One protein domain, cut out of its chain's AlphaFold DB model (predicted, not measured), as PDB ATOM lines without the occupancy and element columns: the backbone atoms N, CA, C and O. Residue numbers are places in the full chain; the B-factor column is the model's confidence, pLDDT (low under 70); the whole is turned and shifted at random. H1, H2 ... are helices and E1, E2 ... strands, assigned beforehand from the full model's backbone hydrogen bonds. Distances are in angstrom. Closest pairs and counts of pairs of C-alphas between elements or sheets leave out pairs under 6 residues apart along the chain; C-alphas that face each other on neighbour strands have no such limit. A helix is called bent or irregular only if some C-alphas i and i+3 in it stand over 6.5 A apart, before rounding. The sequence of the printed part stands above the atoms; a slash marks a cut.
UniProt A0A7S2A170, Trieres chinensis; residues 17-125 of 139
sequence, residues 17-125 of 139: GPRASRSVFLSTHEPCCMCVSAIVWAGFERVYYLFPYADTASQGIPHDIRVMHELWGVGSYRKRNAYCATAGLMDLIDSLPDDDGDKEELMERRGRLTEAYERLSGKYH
ATOM      1  N   GLY A  17     -38.001  64.260  55.471       87.50
ATOM      2  CA  GLY A  17     -36.551  64.279  55.619       87.50
ATOM      3  C   GLY A  17     -35.859  63.004  55.115       87.50
ATOM      4  O   GLY A  17     -36.475  62.152  54.466       87.50
ATOM      5  N   PRO A  18     -34.544  62.883  55.355       91.06
ATOM      6  CA  PRO A  18     -33.758  61.743  54.901       91.06
ATOM      7  C   PRO A  18     -34.170  60.442  55.601       91.06
ATOM      8  O   PRO A  18     -34.611  60.429  56.749       91.06
ATOM      9  N   ARG A  19     -33.968  59.315  54.907       92.12
ATOM     10  CA  ARG A  19     -34.122  57.976  55.495       92.12
ATOM     11  C   ARG A  19     -33.173  57.803  56.682       92.12
ATOM     12  O   ARG A  19     -32.054  58.305  56.637       92.12
ATOM     13  N   ALA A  20     -33.583  57.005  57.666       94.75
ATOM     14  CA  ALA A  20     -32.788  56.703  58.856       94.75
ATOM     15  C   ALA A  20     -31.355  56.230  58.536       94.75
ATOM     16  O   ALA A  20     -30.414  56.697  59.171       94.75
ATOM     17  N   SER A  21     -31.160  55.426  57.485       94.69
ATOM     18  CA  SER A  21     -29.829  54.947  57.066       94.69
ATOM     19  C   SER A  21     -28.888  56.067  56.604       94.69
ATOM     20  O   SER A  21     -27.665  55.960  56.682       94.69
ATOM     21  N   ARG A  22     -29.447  57.201  56.164       95.50
ATOM     22  CA  ARG A  22     -28.690  58.409  55.805       95.50
ATOM     23  C   ARG A  22     -28.549  59.392  56.968       95.50
ATOM     24  O   ARG A  22     -27.815  60.367  56.832       95.50
ATOM     25  N   SER A  23     -29.176  59.112  58.102       95.94
ATOM     26  CA  SER A  23     -29.166  59.938  59.307       95.94
ATOM     27  C   SER A  23     -28.284  59.325  60.396       95.94
ATOM     28  O   SER A  23     -27.778  58.209  60.268       95.94
ATOM     29  N   VAL A  24     -28.091  60.075  61.479       96.69
ATOM     30  CA  VAL A  24     -27.525  59.566  62.732       96.69
ATOM     31  C   VAL A  24     -28.617  59.546  63.791       96.69
ATOM     32  O   VAL A  24     -29.468  60.438  63.817       96.69
ATOM     33  N   PHE A  25     -28.607  58.534  64.652       97.88
ATOM     34  CA  PHE A  25     -29.403  58.543  65.871       97.88
ATOM     35  C   PHE A  25     -28.572  59.169  66.989       97.88
ATOM     36  O   PHE A  25     -27.435  58.755  67.205       97.88
ATOM     37  N   LEU A  26     -29.126  60.156  67.691       97.44
ATOM     38  CA  LEU A  26     -28.463  60.832  68.800       97.44
ATOM     39  C   LEU A  26     -29.300  60.666  70.067       97.44
ATOM     40  O   LEU A  26     -30.476  61.032  70.082       97.44
ATOM     41  N   SER A  27     -28.692  60.143  71.125       95.69
ATOM     42  CA  SER A  27     -29.313  60.014  72.442       95.69
ATOM     43  C   SER A  27     -28.480  60.680  73.530       95.69
ATOM     44  O   SER A  27     -27.286  60.924  73.383       95.69
ATOM     45  N   THR A  28     -29.120  60.991  74.656       92.50
ATOM     46  CA  THR A  28     -28.403  61.477  75.840       92.50
ATOM     47  C   THR A  28     -27.569  60.364  76.461       92.50
ATOM     48  O   THR A  28     -26.405  60.581  76.760       92.50
ATOM     49  N   HIS A  29     -28.131  59.166  76.581       90.75
ATOM     50  CA  HIS A  29     -27.463  58.007  77.163       90.75
ATOM     51  C   HIS A  29     -27.227  56.925  76.125       90.75
ATOM     52  O   HIS A  29     -27.923  56.850  75.104       90.75
ATOM     53  N   GLU A  30     -26.252  56.076  76.405       92.38
ATOM     54  CA  GLU A  30     -26.040  54.850  75.662       92.38
ATOM     55  C   GLU A  30     -27.322  53.989  75.657       92.38
ATOM     56  O   GLU A  30     -27.906  53.746  76.713       92.38
ATOM     57  N   PRO A  31     -27.806  53.533  74.486       92.31
ATOM     58  CA  PRO A  31     -29.004  52.700  74.417       92.31
ATOM     59  C   PRO A  31     -28.721  51.274  74.910       92.31
ATOM     60  O   PRO A  31     -27.758  50.666  74.468       92.31
ATOM     61  N   CYS A  32     -29.575  50.677  75.752       89.06
ATOM     62  CA  CYS A  32     -29.428  49.255  76.114       89.06
ATOM     63  C   CYS A  32     -29.633  48.323  74.909       89.06
ATOM     64  O   CYS A  32     -30.085  48.742  73.842       89.06
ATOM     65  N   CYS A  33     -29.406  47.020  75.111       90.31
ATOM     66  CA  CYS A  33     -29.621  45.988  74.092       90.31
ATOM     67  C   CYS A  33     -31.029  46.027  73.459       90.31
ATOM     68  O   CYS A  33     -31.166  45.865  72.244       90.31
ATOM     69  N   MET A  34     -32.077  46.299  74.245       91.12
ATOM     70  CA  MET A  34     -33.434  46.474  73.713       91.12
ATOM     71  C   MET A  34     -33.534  47.717  72.820       91.12
ATOM     72  O   MET A  34     -34.001  47.639  71.683       91.12
ATOM     73  N   CYS A  35     -33.079  48.867  73.323       93.12
ATOM     74  CA  CYS A  35     -33.177  50.146  72.628       93.12
ATOM     75  C   CYS A  35     -32.353  50.162  71.337       93.12
ATOM     76  O   CYS A  35     -32.857  50.586  70.300       93.12
ATOM     77  N   VAL A  36     -31.115  49.659  71.366       95.38
ATOM     78  CA  VAL A  36     -30.258  49.607  70.174       95.38
ATOM     79  C   VAL A  36     -30.857  48.696  69.099       95.38
ATOM     80  O   VAL A  36     -30.800  49.032  67.919       95.38
ATOM     81  N   SER A  37     -31.528  47.605  69.490       94.94
ATOM     82  CA  SER A  37     -32.252  46.737  68.550       94.94
ATOM     83  C   SER A  37     -33.412  47.476  67.876       94.94
ATOM     84  O   SER A  37     -33.550  47.430  66.656       94.94
ATOM     85  N   ALA A  38     -34.205  48.231  68.647       97.06
ATOM     86  CA  ALA A  38     -35.291  49.044  68.102       97.06
ATOM     87  C   ALA A  38     -34.785  50.143  67.148       97.06
ATOM     88  O   ALA A  38     -35.396  50.390  66.110       97.06
ATOM     89  N   ILE A  39     -33.649  50.770  67.467       97.56
ATOM     90  CA  ILE A  39     -33.001  51.784  66.622       97.56
ATOM     91  C   ILE A  39     -32.535  51.176  65.291       97.56
ATOM     92  O   ILE A  39     -32.780  51.755  64.229       97.56
ATOM     93  N   VAL A  40     -31.928  49.985  65.330       97.38
ATOM     94  CA  VAL A  40     -31.538  49.237  64.125       97.38
ATOM     95  C   VAL A  40     -32.763  48.890  63.279       97.38
ATOM     96  O   VAL A  40     -32.751  49.112  62.070       97.38
ATOM     97  N   TRP A  41     -33.854  48.411  63.885       97.44
ATOM     98  CA  TRP A  41     -35.093  48.113  63.152       97.44
ATOM     99  C   TRP A  41     -35.773  49.355  62.572       97.44
ATOM    100  O   TRP A  41     -36.429  49.264  61.536       97.44
ATOM    101  N   ALA A  42     -35.580  50.523  63.186       95.62
ATOM    102  CA  ALA A  42     -35.988  51.803  62.614       95.62
ATOM    103  C   ALA A  42     -35.112  52.239  61.418       95.62
ATOM    104  O   ALA A  42     -35.464  53.185  60.712       95.62
ATOM    105  N   GLY A  43     -34.001  51.539  61.160       96.94
ATOM    106  CA  GLY A  43     -33.139  51.710  59.991       96.94
ATOM    107  C   GLY A  43     -31.928  52.614  60.207       96.94
ATOM    108  O   GLY A  43     -31.336  53.050  59.222       96.94
ATOM    109  N   PHE A  44     -31.568  52.946  61.451       98.12
ATOM    110  CA  PHE A  44     -30.357  53.720  61.736       98.12
ATOM    111  C   PHE A  44     -29.129  52.812  61.814       98.12
ATOM    112  O   PHE A  44     -29.109  51.832  62.552       98.12
ATOM    113  N   GLU A  45     -28.070  53.204  61.109       97.75
ATOM    114  CA  GLU A  45     -26.797  52.467  61.075       97.75
ATOM    115  C   GLU A  45     -25.715  53.128  61.949       97.75
ATOM    116  O   GLU A  45     -24.705  52.508  62.276       97.75
ATOM    117  N   ARG A  46     -25.913  54.396  62.331       98.12
ATOM    118  CA  ARG A  46     -24.964  55.208  63.106       98.12
ATOM    119  C   ARG A  46     -25.653  55.792  64.328       98.12
ATOM    120  O   ARG A  46     -26.633  56.523  64.183       98.12
ATOM    121  N   VAL A  47     -25.129  55.482  65.508       98.06
ATOM    122  CA  VAL A  47     -25.690  55.912  66.790       98.06
ATOM    123  C   VAL A  47     -24.622  56.624  67.609       98.06
ATOM    124  O   VAL A  47     -23.518  56.113  67.778       98.06
ATOM    125  N   TYR A  48     -24.958  57.785  68.149       98.06
ATOM    126  CA  TYR A  48     -24.094  58.535  69.047       98.06
ATOM    127  C   TYR A  48     -24.831  58.810  70.349       98.06
ATOM    128  O   TYR A  48     -26.041  59.045  70.346       98.06
ATOM    129  N   TYR A  49     -24.105  58.774  71.457       96.25
ATOM    130  CA  TYR A  49     -24.654  59.065  72.776       96.25
ATOM    131  C   TYR A  49     -23.695  59.929  73.587       96.25
ATOM    132  O   TYR A  49     -22.492  59.903  73.343       96.25
ATOM    133  N   LEU A  50     -24.216  60.708  74.535       94.31
ATOM    134  CA  LEU A  50     -23.381  61.568  75.374       94.31
ATOM    135  C   LEU A  50     -22.812  60.806  76.578       94.31
ATOM    136  O   LEU A  50     -21.599  60.766  76.733       94.31
ATOM    137  N   PHE A  51     -23.662  60.167  77.381       90.31
ATOM    138  CA  PHE A  51     -23.265  59.466  78.606       90.31
ATOM    139  C   PHE A  51     -23.226  57.940  78.391       90.31
ATOM    140  O   PHE A  51     -24.257  57.359  78.026       90.31
ATOM    141  N   PRO A  52     -22.075  57.269  78.585       86.94
ATOM    142  CA  PRO A  52     -21.967  55.815  78.486       86.94
ATOM    143  C   PRO A  52     -22.628  55.104  79.676       86.94
ATOM    144  O   PRO A  52     -22.793  55.676  80.754       86.94
ATOM    145  N   TYR A  53     -22.953  53.817  79.513       76.31
ATOM    146  CA  TYR A  53     -23.571  53.023  80.591       76.31
ATOM    147  C   TYR A  53     -22.718  52.956  81.865       76.31
ATOM    148  O   TYR A  53     -23.266  52.954  82.969       76.31
ATOM    149  N   ALA A  54     -21.391  52.922  81.720       68.38
ATOM    150  CA  ALA A  54     -20.456  52.848  82.841       68.38
ATOM    151  C   ALA A  54     -20.627  54.018  83.828       68.38
ATOM    152  O   ALA A  54     -20.604  53.803  85.040       68.38
ATOM    153  N   ASP A  55     -20.912  55.219  83.319       64.62
ATOM    154  CA  ASP A  55     -21.038  56.433  84.133       64.62
ATOM    155  C   ASP A  55     -22.404  56.538  84.825       64.62
ATOM    156  O   ASP A  55     -22.560  57.223  85.835       64.62
ATOM    157  N   THR A  56     -23.405  55.810  84.324       59.06
ATOM    158  CA  THR A  56     -24.761  55.785  84.903       59.06
ATOM    159  C   THR A  56     -24.906  54.823  86.086       59.06
ATOM    160  O   THR A  56     -25.888  54.894  86.826       59.06
ATOM    161  N   ALA A  57     -23.921  53.945  86.326       59.38
ATOM    162  CA  ALA A  57     -23.958  52.973  87.420       59.38
ATOM    163  C   ALA A  57     -23.998  53.638  88.811       59.38
ATOM    164  O   ALA A  57     -24.674  53.146  89.717       59.38
ATOM    165  N   SER A  58     -23.327  54.784  88.968       54.38
ATOM    166  CA  SER A  58     -23.324  55.595  90.195       54.38
ATOM    167  C   SER A  58     -24.626  56.381  90.411       54.38
ATOM    168  O   SER A  58     -24.885  56.846  91.517       54.38
ATOM    169  N   GLN A  59     -25.487  56.477  89.392       55.81
ATOM    170  CA  GLN A  59     -26.713  57.290  89.384       55.81
ATOM    171  C   GLN A  59     -27.966  56.497  89.800       55.81
ATOM    172  O   GLN A  59     -29.097  56.852  89.479       55.81
ATOM    173  N   GLY A  60     -27.783  55.394  90.534       53.41
ATOM    174  CA  GLY A  60     -28.899  54.615  91.076       53.41
ATOM    175  C   GLY A  60     -29.555  53.663  90.076       53.41
ATOM    176  O   GLY A  60     -30.683  53.230  90.311       53.41
ATOM    177  N   ILE A  61     -28.841  53.286  89.007       56.19
ATOM    178  CA  ILE A  61     -29.294  52.299  88.018       56.19
ATOM    179  C   ILE A  61     -28.450  50.992  87.971       56.19
ATOM    180  O   ILE A  61     -28.257  50.409  86.903       56.19
ATOM    181  N   PRO A  62     -27.945  50.434  89.095       58.50
ATOM    182  CA  PRO A  62     -27.257  49.138  89.059       58.50
ATOM    183  C   PRO A  62     -28.200  47.980  88.683       58.50
ATOM    184  O   PRO A  62     -27.743  46.908  88.285       58.50
ATOM    185  N   HIS A  63     -29.518  48.178  88.800       64.88
ATOM    186  CA  HIS A  63     -30.509  47.205  88.349       64.88
ATOM    187  C   HIS A  63     -30.526  47.050  86.830       64.88
ATOM    188  O   HIS A  63     -30.650  45.921  86.375       64.88
ATOM    189  N   ASP A  64     -30.325  48.109  86.049       68.44
ATOM    190  CA  ASP A  64     -30.440  48.018  84.588       68.44
ATOM    191  C   ASP A  64     -29.278  47.244  83.971       68.44
ATOM    192  O   ASP A  64     -29.484  46.479  83.033       68.44
ATOM    193  N   ILE A  65     -28.072  47.362  84.538       71.38
ATOM    194  CA  ILE A  65     -26.922  46.543  84.126       71.38
ATOM    195  C   ILE A  65     -27.206  45.063  84.411       71.38
ATOM    196  O   ILE A  65     -26.948  44.210  83.563       71.38
ATOM    197  N   ARG A  66     -27.797  44.750  85.574       77.44
ATOM    198  CA  ARG A  66     -28.222  43.379  85.893       77.44
ATOM    199  C   ARG A  66     -29.338  42.899  84.975       77.44
ATOM    200  O   ARG A  66     -29.241  41.796  84.466       77.44
ATOM    201  N   VAL A  67     -30.358  43.712  84.712       77.62
ATOM    202  CA  VAL A  67     -31.439  43.379  83.771       77.62
ATOM    203  C   VAL A  67     -30.865  43.113  82.382       77.62
ATOM    204  O   VAL A  67     -31.258  42.143  81.738       77.62
ATOM    205  N   MET A  68     -29.896  43.915  81.937       77.69
ATOM    206  CA  MET A  68     -29.203  43.694  80.673       77.69
ATOM    207  C   MET A  68     -28.460  42.348  80.658       77.69
ATOM    208  O   MET A  68     -28.576  41.594  79.693       77.69
ATOM    209  N   HIS A  69     -27.740  42.022  81.730       82.50
ATOM    210  CA  HIS A  69     -27.052  40.741  81.853       82.50
ATOM    211  C   HIS A  69     -28.029  39.555  81.888       82.50
ATOM    212  O   HIS A  69     -27.874  38.617  81.115       82.50
ATOM    213  N   GLU A  70     -29.061  39.607  82.729       88.44
ATOM    214  CA  GLU A  70     -29.988  38.491  82.948       88.44
ATOM    215  C   GLU A  70     -30.895  38.213  81.743       88.44
ATOM    216  O   GLU A  70     -31.216  37.060  81.467       88.44
ATOM    217  N   LEU A  71     -31.305  39.243  80.997       89.19
ATOM    218  CA  LEU A  71     -32.193  39.067  79.843       89.19
ATOM    219  C   LEU A  71     -31.439  38.845  78.518       89.19
ATOM    220  O   LEU A  71     -31.975  38.173  77.638       89.19
ATOM    221  N   TRP A  72     -30.225  39.390  78.347       87.62
ATOM    222  CA  TRP A  72     -29.470  39.294  77.081       87.62
ATOM    223  C   TRP A  72     -28.172  38.481  77.175       87.62
ATOM    224  O   TRP A  72     -27.564  38.204  76.142       87.62
ATOM    225  N   GLY A  73     -27.731  38.094  78.374       88.69
ATOM    226  CA  GLY A  73     -26.531  37.277  78.582       88.69
ATOM    227  C   GLY A  73     -25.215  37.977  78.229       88.69
ATOM    228  O   GLY A  73     -24.217  37.308  77.968       88.69
ATOM    229  N   VAL A  74     -25.198  39.314  78.162       85.44
ATOM    230  CA  VAL A  74     -24.019  40.107  77.780       85.44
ATOM    231  C   VAL A  74     -23.830  41.312  78.698       85.44
ATOM    232  O   VAL A  74     -24.795  41.921  79.151       85.44
ATOM    233  N   GLY A  75     -22.569  41.688  78.938       79.81
ATOM    234  CA  GLY A  75     -22.222  42.893  79.703       79.81
ATOM    235  C   GLY A  75     -22.383  44.199  78.915       79.81
ATOM    236  O   GLY A  75     -22.535  45.256  79.511       79.81
ATOM    237  N   SER A  76     -22.366  44.132  77.583       84.81
ATOM    238  CA  SER A  76     -22.746  45.214  76.669       84.81
ATOM    239  C   SER A  76     -22.964  44.637  75.267       84.81
ATOM    240  O   SER A  76     -22.451  43.564  74.936       84.81
ATOM    241  N   TYR A  77     -23.666  45.365  74.397       90.12
ATOM    242  CA  TYR A  77     -23.715  45.015  72.976       90.12
ATOM    243  C   TYR A  77     -22.404  45.406  72.265       90.12
ATOM    244  O   TYR A  77     -21.631  46.251  72.728       90.12
ATOM    245  N   ARG A  78     -22.134  44.788  71.107       93.69
ATOM    246  CA  ARG A  78     -20.937  45.082  70.304       93.69
ATOM    247  C   ARG A  78     -21.089  46.431  69.594       93.69
ATOM    248  O   ARG A  78     -21.919  46.549  68.694       93.69
ATOM    249  N   LYS A  79     -20.234  47.402  69.935       94.38
ATOM    250  CA  LYS A  79     -20.278  48.789  69.424       94.38
ATOM    251  C   LYS A  79     -20.204  48.910  67.905       94.38
ATOM    252  O   LYS A  79     -20.826  49.798  67.343       94.38
ATOM    253  N   ARG A  80     -19.465  48.026  67.230       96.81
ATOM    254  CA  ARG A  80     -19.432  47.928  65.766       96.81
ATOM    255  C   ARG A  80     -19.755  46.503  65.346       96.81
ATOM    256  O   ARG A  80     -19.061  45.562  65.725       96.81
ATOM    257  N   ASN A  81     -20.812  46.342  64.571       95.62
ATOM    258  CA  ASN A  81     -21.296  45.048  64.107       95.62
ATOM    259  C   ASN A  81     -21.865  45.178  62.682       95.62
ATOM    260  O   ASN A  81     -21.738  46.227  62.060       95.62
ATOM    261  N   ALA A  82     -22.455  44.105  62.151       97.25
ATOM    262  CA  ALA A  82     -22.984  44.081  60.786       97.25
ATOM    263  C   ALA A  82     -24.197  45.007  60.561       97.25
ATOM    264  O   ALA A  82     -24.560  45.253  59.416       97.25
ATOM    265  N   TYR A  83     -24.825  45.500  61.632       97.31
ATOM    266  CA  TYR A  83     -26.071  46.264  61.579       97.31
ATOM    267  C   TYR A  83     -25.891  47.740  61.936       97.31
ATOM    268  O   TYR A  83     -26.588  48.589  61.391       97.31
ATOM    269  N   CYS A  84     -24.982  48.062  62.861       97.44
ATOM    270  CA  CYS A  84     -24.719  49.445  63.248       97.44
ATOM    271  C   CYS A  84     -23.313  49.670  63.820       97.44
ATOM    272  O   CYS A  84     -22.592  48.737  64.203       97.44
ATOM    273  N   ALA A  85     -22.954  50.950  63.907       98.00
ATOM    274  CA  ALA A  85     -21.838  51.464  64.681       98.00
ATOM    275  C   ALA A  85     -22.341  52.478  65.719       98.00
ATOM    276  O   ALA A  85     -23.105  53.388  65.388       98.00
ATOM    277  N   THR A  86     -21.887  52.333  66.962       97.44
ATOM    278  CA  THR A  86     -22.240  53.210  68.080       97.44
ATOM    279  C   THR A  86     -20.993  53.809  68.718       97.44
ATOM    280  O   THR A  86     -20.036  53.064  68.936       97.44
ATOM    281  N   ALA A  87     -21.012  55.092  69.077       97.06
ATOM    282  CA  ALA A  87     -19.887  55.751  69.744       97.06
ATOM    283  C   ALA A  87     -20.341  56.797  70.777       97.06
ATOM    284  O   ALA A  87     -21.352  57.473  70.579       97.06
ATOM    285  N   GLY A  88     -19.573  56.934  71.860       96.12
ATOM    286  CA  GLY A  88     -19.753  57.994  72.848       96.12
ATOM    287  C   GLY A  88     -19.156  59.306  72.348       96.12
ATOM    288  O   GLY A  88     -18.023  59.332  71.880       96.12
ATOM    289  N   LEU A  89     -19.909  60.402  72.428       96.00
ATOM    290  CA  LEU A  89     -19.433  61.719  72.005       96.00
ATOM    291  C   LEU A  89     -18.288  62.222  72.881       96.00
ATOM    292  O   LEU A  89     -17.397  62.875  72.355       96.00
ATOM    293  N   MET A  90     -18.290  61.911  74.180       94.12
ATOM    294  CA  MET A  90     -17.193  62.300  75.073       94.12
ATOM    295  C   MET A  90     -15.875  61.657  74.638       94.12
ATOM    296  O   MET A  90     -14.927  62.385  74.365       94.12
ATOM    297  N   ASP A  91     -15.870  60.336  74.430       94.12
ATOM    298  CA  ASP A  91     -14.698  59.599  73.937       94.12
ATOM    299  C   ASP A  91     -14.207  60.137  72.585       94.12
ATOM    300  O   ASP A  91     -13.006  60.236  72.338       94.12
ATOM    301  N   LEU A  92     -15.138  60.494  71.690       95.94
ATOM    302  CA  LEU A  92     -14.794  61.064  70.389       95.94
ATOM    303  C   LEU A  92     -14.119  62.431  70.526       95.94
ATOM    304  O   LEU A  92     -13.121  62.662  69.849       95.94
ATOM    305  N   ILE A  93     -14.620  63.305  71.403       96.25
ATOM    306  CA  ILE A  93     -14.008  64.613  71.690       96.25
ATOM    307  C   ILE A  93     -12.617  64.428  72.306       96.25
ATOM    308  O   ILE A  93     -11.668  65.089  71.890       96.25
ATOM    309  N   ASP A  94     -12.472  63.501  73.255       94.81
ATOM    310  CA  ASP A  94     -11.186  63.207  73.893       94.81
ATOM    311  C   ASP A  94     -10.152  62.673  72.890       94.81
ATOM    312  O   ASP A  94      -8.961  62.957  73.016       94.81
ATOM    313  N   SER A  95     -10.609  61.947  71.862       96.12
ATOM    314  CA  SER A  95      -9.757  61.395  70.804       96.12
ATOM    315  C   SER A  95      -9.298  62.401  69.743       96.12
ATOM    316  O   SER A  95      -8.461  62.046  68.909       96.12
ATOM    317  N   LEU A  96      -9.829  63.631  69.741       97.19
ATOM    318  CA  LEU A  96      -9.386  64.670  68.809       97.19
ATOM    319  C   LEU A  96      -7.916  65.049  69.076       97.19
ATOM    320  O   LEU A  96      -7.496  65.060  70.238       97.19
ATOM    321  N   PRO A  97      -7.123  65.382  68.043       96.69
ATOM    322  CA  PRO A  97      -5.782  65.942  68.219       96.69
ATOM    323  C   PRO A  97      -5.787  67.212  69.084       96.69
ATOM    324  O   PRO A  97      -6.755  67.964  69.079       96.69
ATOM    325  N   ASP A  98      -4.712  67.471  69.831       93.19
ATOM    326  CA  ASP A  98      -4.625  68.672  70.682       93.19
ATOM    327  C   ASP A  98      -4.558  69.980  69.878       93.19
ATOM    328  O   ASP A  98      -4.900  71.038  70.399       93.19
ATOM    329  N   ASP A  99      -4.140  69.909  68.616       94.50
ATOM    330  CA  ASP A  99      -4.117  71.015  67.658       94.50
ATOM    331  C   ASP A  99      -5.402  71.122  66.818       94.50
ATOM    332  O   ASP A  99      -5.486  71.965  65.921       94.50
ATOM    333  N   ASP A 100      -6.414  70.296  67.102       96.25
ATOM    334  CA  ASP A 100      -7.728  70.412  66.480       96.25
ATOM    335  C   ASP A 100      -8.428  71.692  66.964       96.25
ATOM    336  O   ASP A 100      -8.659  71.888  68.161       96.25
ATOM    337  N   GLY A 101      -8.761  72.573  66.018       94.94
ATOM    338  CA  GLY A 101      -9.319  73.895  66.303       94.94
ATOM    339  C   GLY A 101     -10.671  73.877  67.021       94.94
ATOM    340  O   GLY A 101     -11.017  74.872  67.653       94.94
ATOM    341  N   ASP A 102     -11.406  72.762  66.971       96.00
ATOM    342  CA  ASP A 102     -12.725  72.636  67.594       96.00
ATOM    343  C   ASP A 102     -12.658  71.962  68.980       96.00
ATOM    344  O   ASP A 102     -13.631  72.006  69.742       96.00
ATOM    345  N   LYS A 103     -11.530  71.329  69.347       96.56
ATOM    346  CA  LYS A 103     -11.432  70.494  70.560       96.56
ATOM    347  C   LYS A 103     -11.734  71.273  71.837       96.56
ATOM    348  O   LYS A 103     -12.486  70.781  72.678       96.56
ATOM    349  N   GLU A 104     -11.191  72.479  71.986       96.50
ATOM    350  CA  GLU A 104     -11.401  73.305  73.184       96.50
ATOM    351  C   GLU A 104     -12.883  73.675  73.370       96.50
ATOM    352  O   GLU A 104     -13.449  73.446  74.443       96.50
ATOM    353  N   GLU A 105     -13.551  74.144  72.310       97.25
ATOM    354  CA  GLU A 105     -14.979  74.492  72.355       97.25
ATOM    355  C   GLU A 105     -15.845  73.261  72.674       97.25
ATOM    356  O   GLU A 105     -16.781  73.321  73.482       97.25
ATOM    357  N   LEU A 106     -15.535  72.118  72.058       97.75
ATOM    358  CA  LEU A 106     -16.262  70.871  72.286       97.75
ATOM    359  C   LEU A 106     -16.107  70.377  73.730       97.75
ATOM    360  O   LEU A 106     -17.093  69.944  74.337       97.75
ATOM    361  N   MET A 107     -14.906  70.484  74.299       96.62
ATOM    362  CA  MET A 107     -14.627  70.164  75.701       96.62
ATOM    363  C   MET A 107     -15.411  71.071  76.658       96.62
ATOM    364  O   MET A 107     -16.028  70.573  77.606       96.62
ATOM    365  N   GLU A 108     -15.462  72.379  76.392       97.19
ATOM    366  CA  GLU A 108     -16.251  73.330  77.185       97.19
ATOM    367  C   GLU A 108     -17.749  73.001  77.106       97.19
ATOM    368  O   GLU A 108     -18.462  72.947  78.115       97.19
ATOM    369  N   ARG A 109     -18.251  72.717  75.899       96.81
ATOM    370  CA  ARG A 109     -19.654  72.352  75.685       96.81
ATOM    371  C   ARG A 109     -20.021  71.047  76.387       96.81
ATOM    372  O   ARG A 109     -21.103  70.970  76.973       96.81
ATOM    373  N   ARG A 110     -19.137  70.046  76.364       95.38
ATOM    374  CA  ARG A 110     -19.281  68.809  77.146       95.38
ATOM    375  C   ARG A 110     -19.402  69.118  78.640       95.38
ATOM    376  O   ARG A 110     -20.309  68.586  79.281       95.38
ATOM    377  N   GLY A 111     -18.545  69.992  79.173       95.06
ATOM    378  CA  GLY A 111     -18.586  70.425  80.575       95.06
ATOM    379  C   GLY A 111     -19.941  71.025  80.952       95.06
ATOM    380  O   GLY A 111     -20.622  70.510  81.838       95.06
ATOM    381  N   ARG A 112     -20.413  72.017  80.186       96.75
ATOM    382  CA  ARG A 112     -21.714  72.672  80.425       96.75
ATOM    383  C   ARG A 112     -22.900  71.705  80.395       96.75
ATOM    384  O   ARG A 112     -23.841  71.852  81.175       96.75
ATOM    385  N   LEU A 113     -22.893  70.733  79.479       94.94
ATOM    386  CA  LEU A 113     -23.949  69.716  79.399       94.94
ATOM    387  C   LEU A 113     -23.921  68.768  80.603       94.94
ATOM    388  O   LEU A 113     -24.982  68.411  81.117       94.94
ATOM    389  N   THR A 114     -22.725  68.397  81.057       91.94
ATOM    390  CA  THR A 114     -22.526  67.527  82.224       91.94
ATOM    391  C   THR A 114     -23.018  68.214  83.497       91.94
ATOM    392  O   THR A 114     -23.876  67.665  84.183       91.94
ATOM    393  N   GLU A 115     -22.619  69.464  83.741       93.94
ATOM    394  CA  GLU A 115     -23.089  70.259  84.889       93.94
ATOM    395  C   GLU A 115     -24.615  70.438  84.894       93.94
ATOM    396  O   GLU A 115     -25.284  70.323  85.928       93.94
ATOM    397  N   ALA A 116     -25.201  70.715  83.724       93.62
ATOM    398  CA  ALA A 116     -26.645  70.857  83.595       93.62
ATOM    399  C   ALA A 116     -27.376  69.555  83.954       93.62
ATOM    400  O   ALA A 116     -28.414  69.607  84.622       93.62
ATOM    401  N   TYR A 117     -26.838  68.412  83.525       90.31
ATOM    402  CA  TYR A 117     -27.378  67.100  83.850       90.31
ATOM    403  C   TYR A 117     -27.240  66.781  85.343       90.31
ATOM    404  O   TYR A 117     -28.234  66.423  85.970       90.31
ATOM    405  N   GLU A 118     -26.062  66.977  85.940       88.75
ATOM    406  CA  GLU A 118     -25.815  66.728  87.368       88.75
ATOM    407  C   GLU A 118     -26.756  67.534  88.261       88.75
ATOM    408  O   GLU A 118     -27.351  66.992  89.193       88.75
ATOM    409  N   ARG A 119     -26.985  68.809  87.931       90.81
ATOM    410  CA  ARG A 119     -27.949  69.652  88.648       90.81
ATOM    411  C   ARG A 119     -29.372  69.088  88.589       90.81
ATOM    412  O   ARG A 119     -30.084  69.108  89.593       90.81
ATOM    413  N   LEU A 120     -29.807  68.609  87.420       89.62
ATOM    414  CA  LEU A 120     -31.136  68.007  87.249       89.62
ATOM    415  C   LEU A 120     -31.245  66.662  87.976       89.62
ATOM    416  O   LEU A 120     -32.247  66.410  88.642       89.62
ATOM    417  N   SER A 121     -30.207  65.833  87.882       84.56
ATOM    418  CA  SER A 121     -30.117  64.538  88.553       84.56
ATOM    419  C   SER A 121     -30.143  64.700  90.075       84.56
ATOM    420  O   SER A 121     -30.954  64.068  90.752       84.56
ATOM    421  N   GLY A 122     -29.355  65.631  90.623       85.31
ATOM    422  CA  GLY A 122     -29.343  65.943  92.052       85.31
ATOM    423  C   GLY A 122     -30.712  66.387  92.566       85.31
ATOM    424  O   GLY A 122     -31.177  65.888  93.591       85.31
ATOM    425  N   LYS A 123     -31.409  67.252  91.814       86.75
ATOM    426  CA  LYS A 123     -32.788  67.639  92.137       86.75
ATOM    427  C   LYS A 123     -33.731  66.433  92.133       86.75
ATOM    428  O   LYS A 123     -34.486  66.249  93.085       86.75
ATOM    429  N   TYR A 124     -33.666  65.595  91.095       83.00
ATOM    430  CA  TYR A 124     -34.487  64.389  91.001       83.00
ATOM    431  C   TYR A 124     -34.262  63.464  92.198       83.00
ATOM    432  O   TYR A 124     -35.229  63.088  92.851       83.00
ATOM    433  N   HIS A 125     -33.015  63.133  92.534       76.75
ATOM    434  CA  HIS A 125     -32.711  62.225  93.641       76.75
ATOM    435  C   HIS A 125     -33.101  62.791  95.014       76.75
ATOM    436  O   HIS A 125     -33.561  62.021  95.858       76.75
TER     437      HIS A 125
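Overview. This is residues 17 to 125 of the 139 residues of a protein of Trieres chinensis (UniProt A0A7S2A170). A small three-stranded parallel sheet, E1 E2 E3, stands in the middle between helices set loosely round it: H1 and H3 lie toward one side, H4 and the long helix H5 toward the other. H2 continues onward from the end of E2, and H5 runs slantwise from near H4 past the sheet. The printed part has 109 residues, with five named helices and three named strands that follow one another along the chain as E1, H1, E2, H2, H3, E3, H4, H5, and its class is mixed, helices and strands. It is only just compact, close to loose, with a radius of gyration of the C-alphas of 15.5 A, and spans 41 by 38 by 27 A.

Along the chain. E1, residues 25 to 29, begins at C-alpha 25 (-29.403, 58.543, 65.871) and is 11.5 A long. H1 is residues 33 to 41, 12.4 A, and E2 is residues 46 to 51, 16.2 A. H2, residues 53 to 59, is 10.3 A long and only just irregular: C-alphas 55 and 58 are 6.53 A apart. H3 is residues 62 to 72, 15.7 A. E3 is residues 85 to 88, 10.7 A, and H4 follows directly as residues 89 to 94, 8.6 A. H5, residues 103 to 125, is 32.5 A long and ends at C-alpha 125 (-32.711, 62.225, 93.641).

Arrangement. E1 and E2 are parallel at 19 degrees, with N 25 and O 46 2.9 A apart, within hydrogen-bond range. E2 and E3 are parallel at 21 degrees, with N 87 and O 47 at 3.0 A. E1, H1, E2 and E2, H2 H3, E3 are strand-helix-strand units, parallel neighbour strands joined through helices, each with a right-handed crossover. H1 only grazes the sheet, with residues 36 to 40. H1 and H3 are close but not clearly touching, Cys 33 and Met 68 having the closest C-alphas, 7.0 A. H4 is on the sheet at a height of 5.7 A, over none of the strands. H4 touches H5, with the C-alphas of Ile 93 and Lys 103 closest at 6.5 A, at a steep tilt of 46 degrees, opposite ways; H5 touches H4 with residues 103 to 110 alone. In H1, H3, H4 and H5 every O i to N i+4 pair is within hydrogen-bond range; H2 has 0 of 3, but 2 of 4 O i to N i+3 pairs.

Size, cuts and confidence. The C-alphas of Glu 70 and Asp 99 are farthest apart, at 44.3 A. The printed part has no cut. The link from H3 to E3, residues 73 to 84, is long. The mean pLDDT of the printed part is 89.3; residues 54 to 64 are under 70.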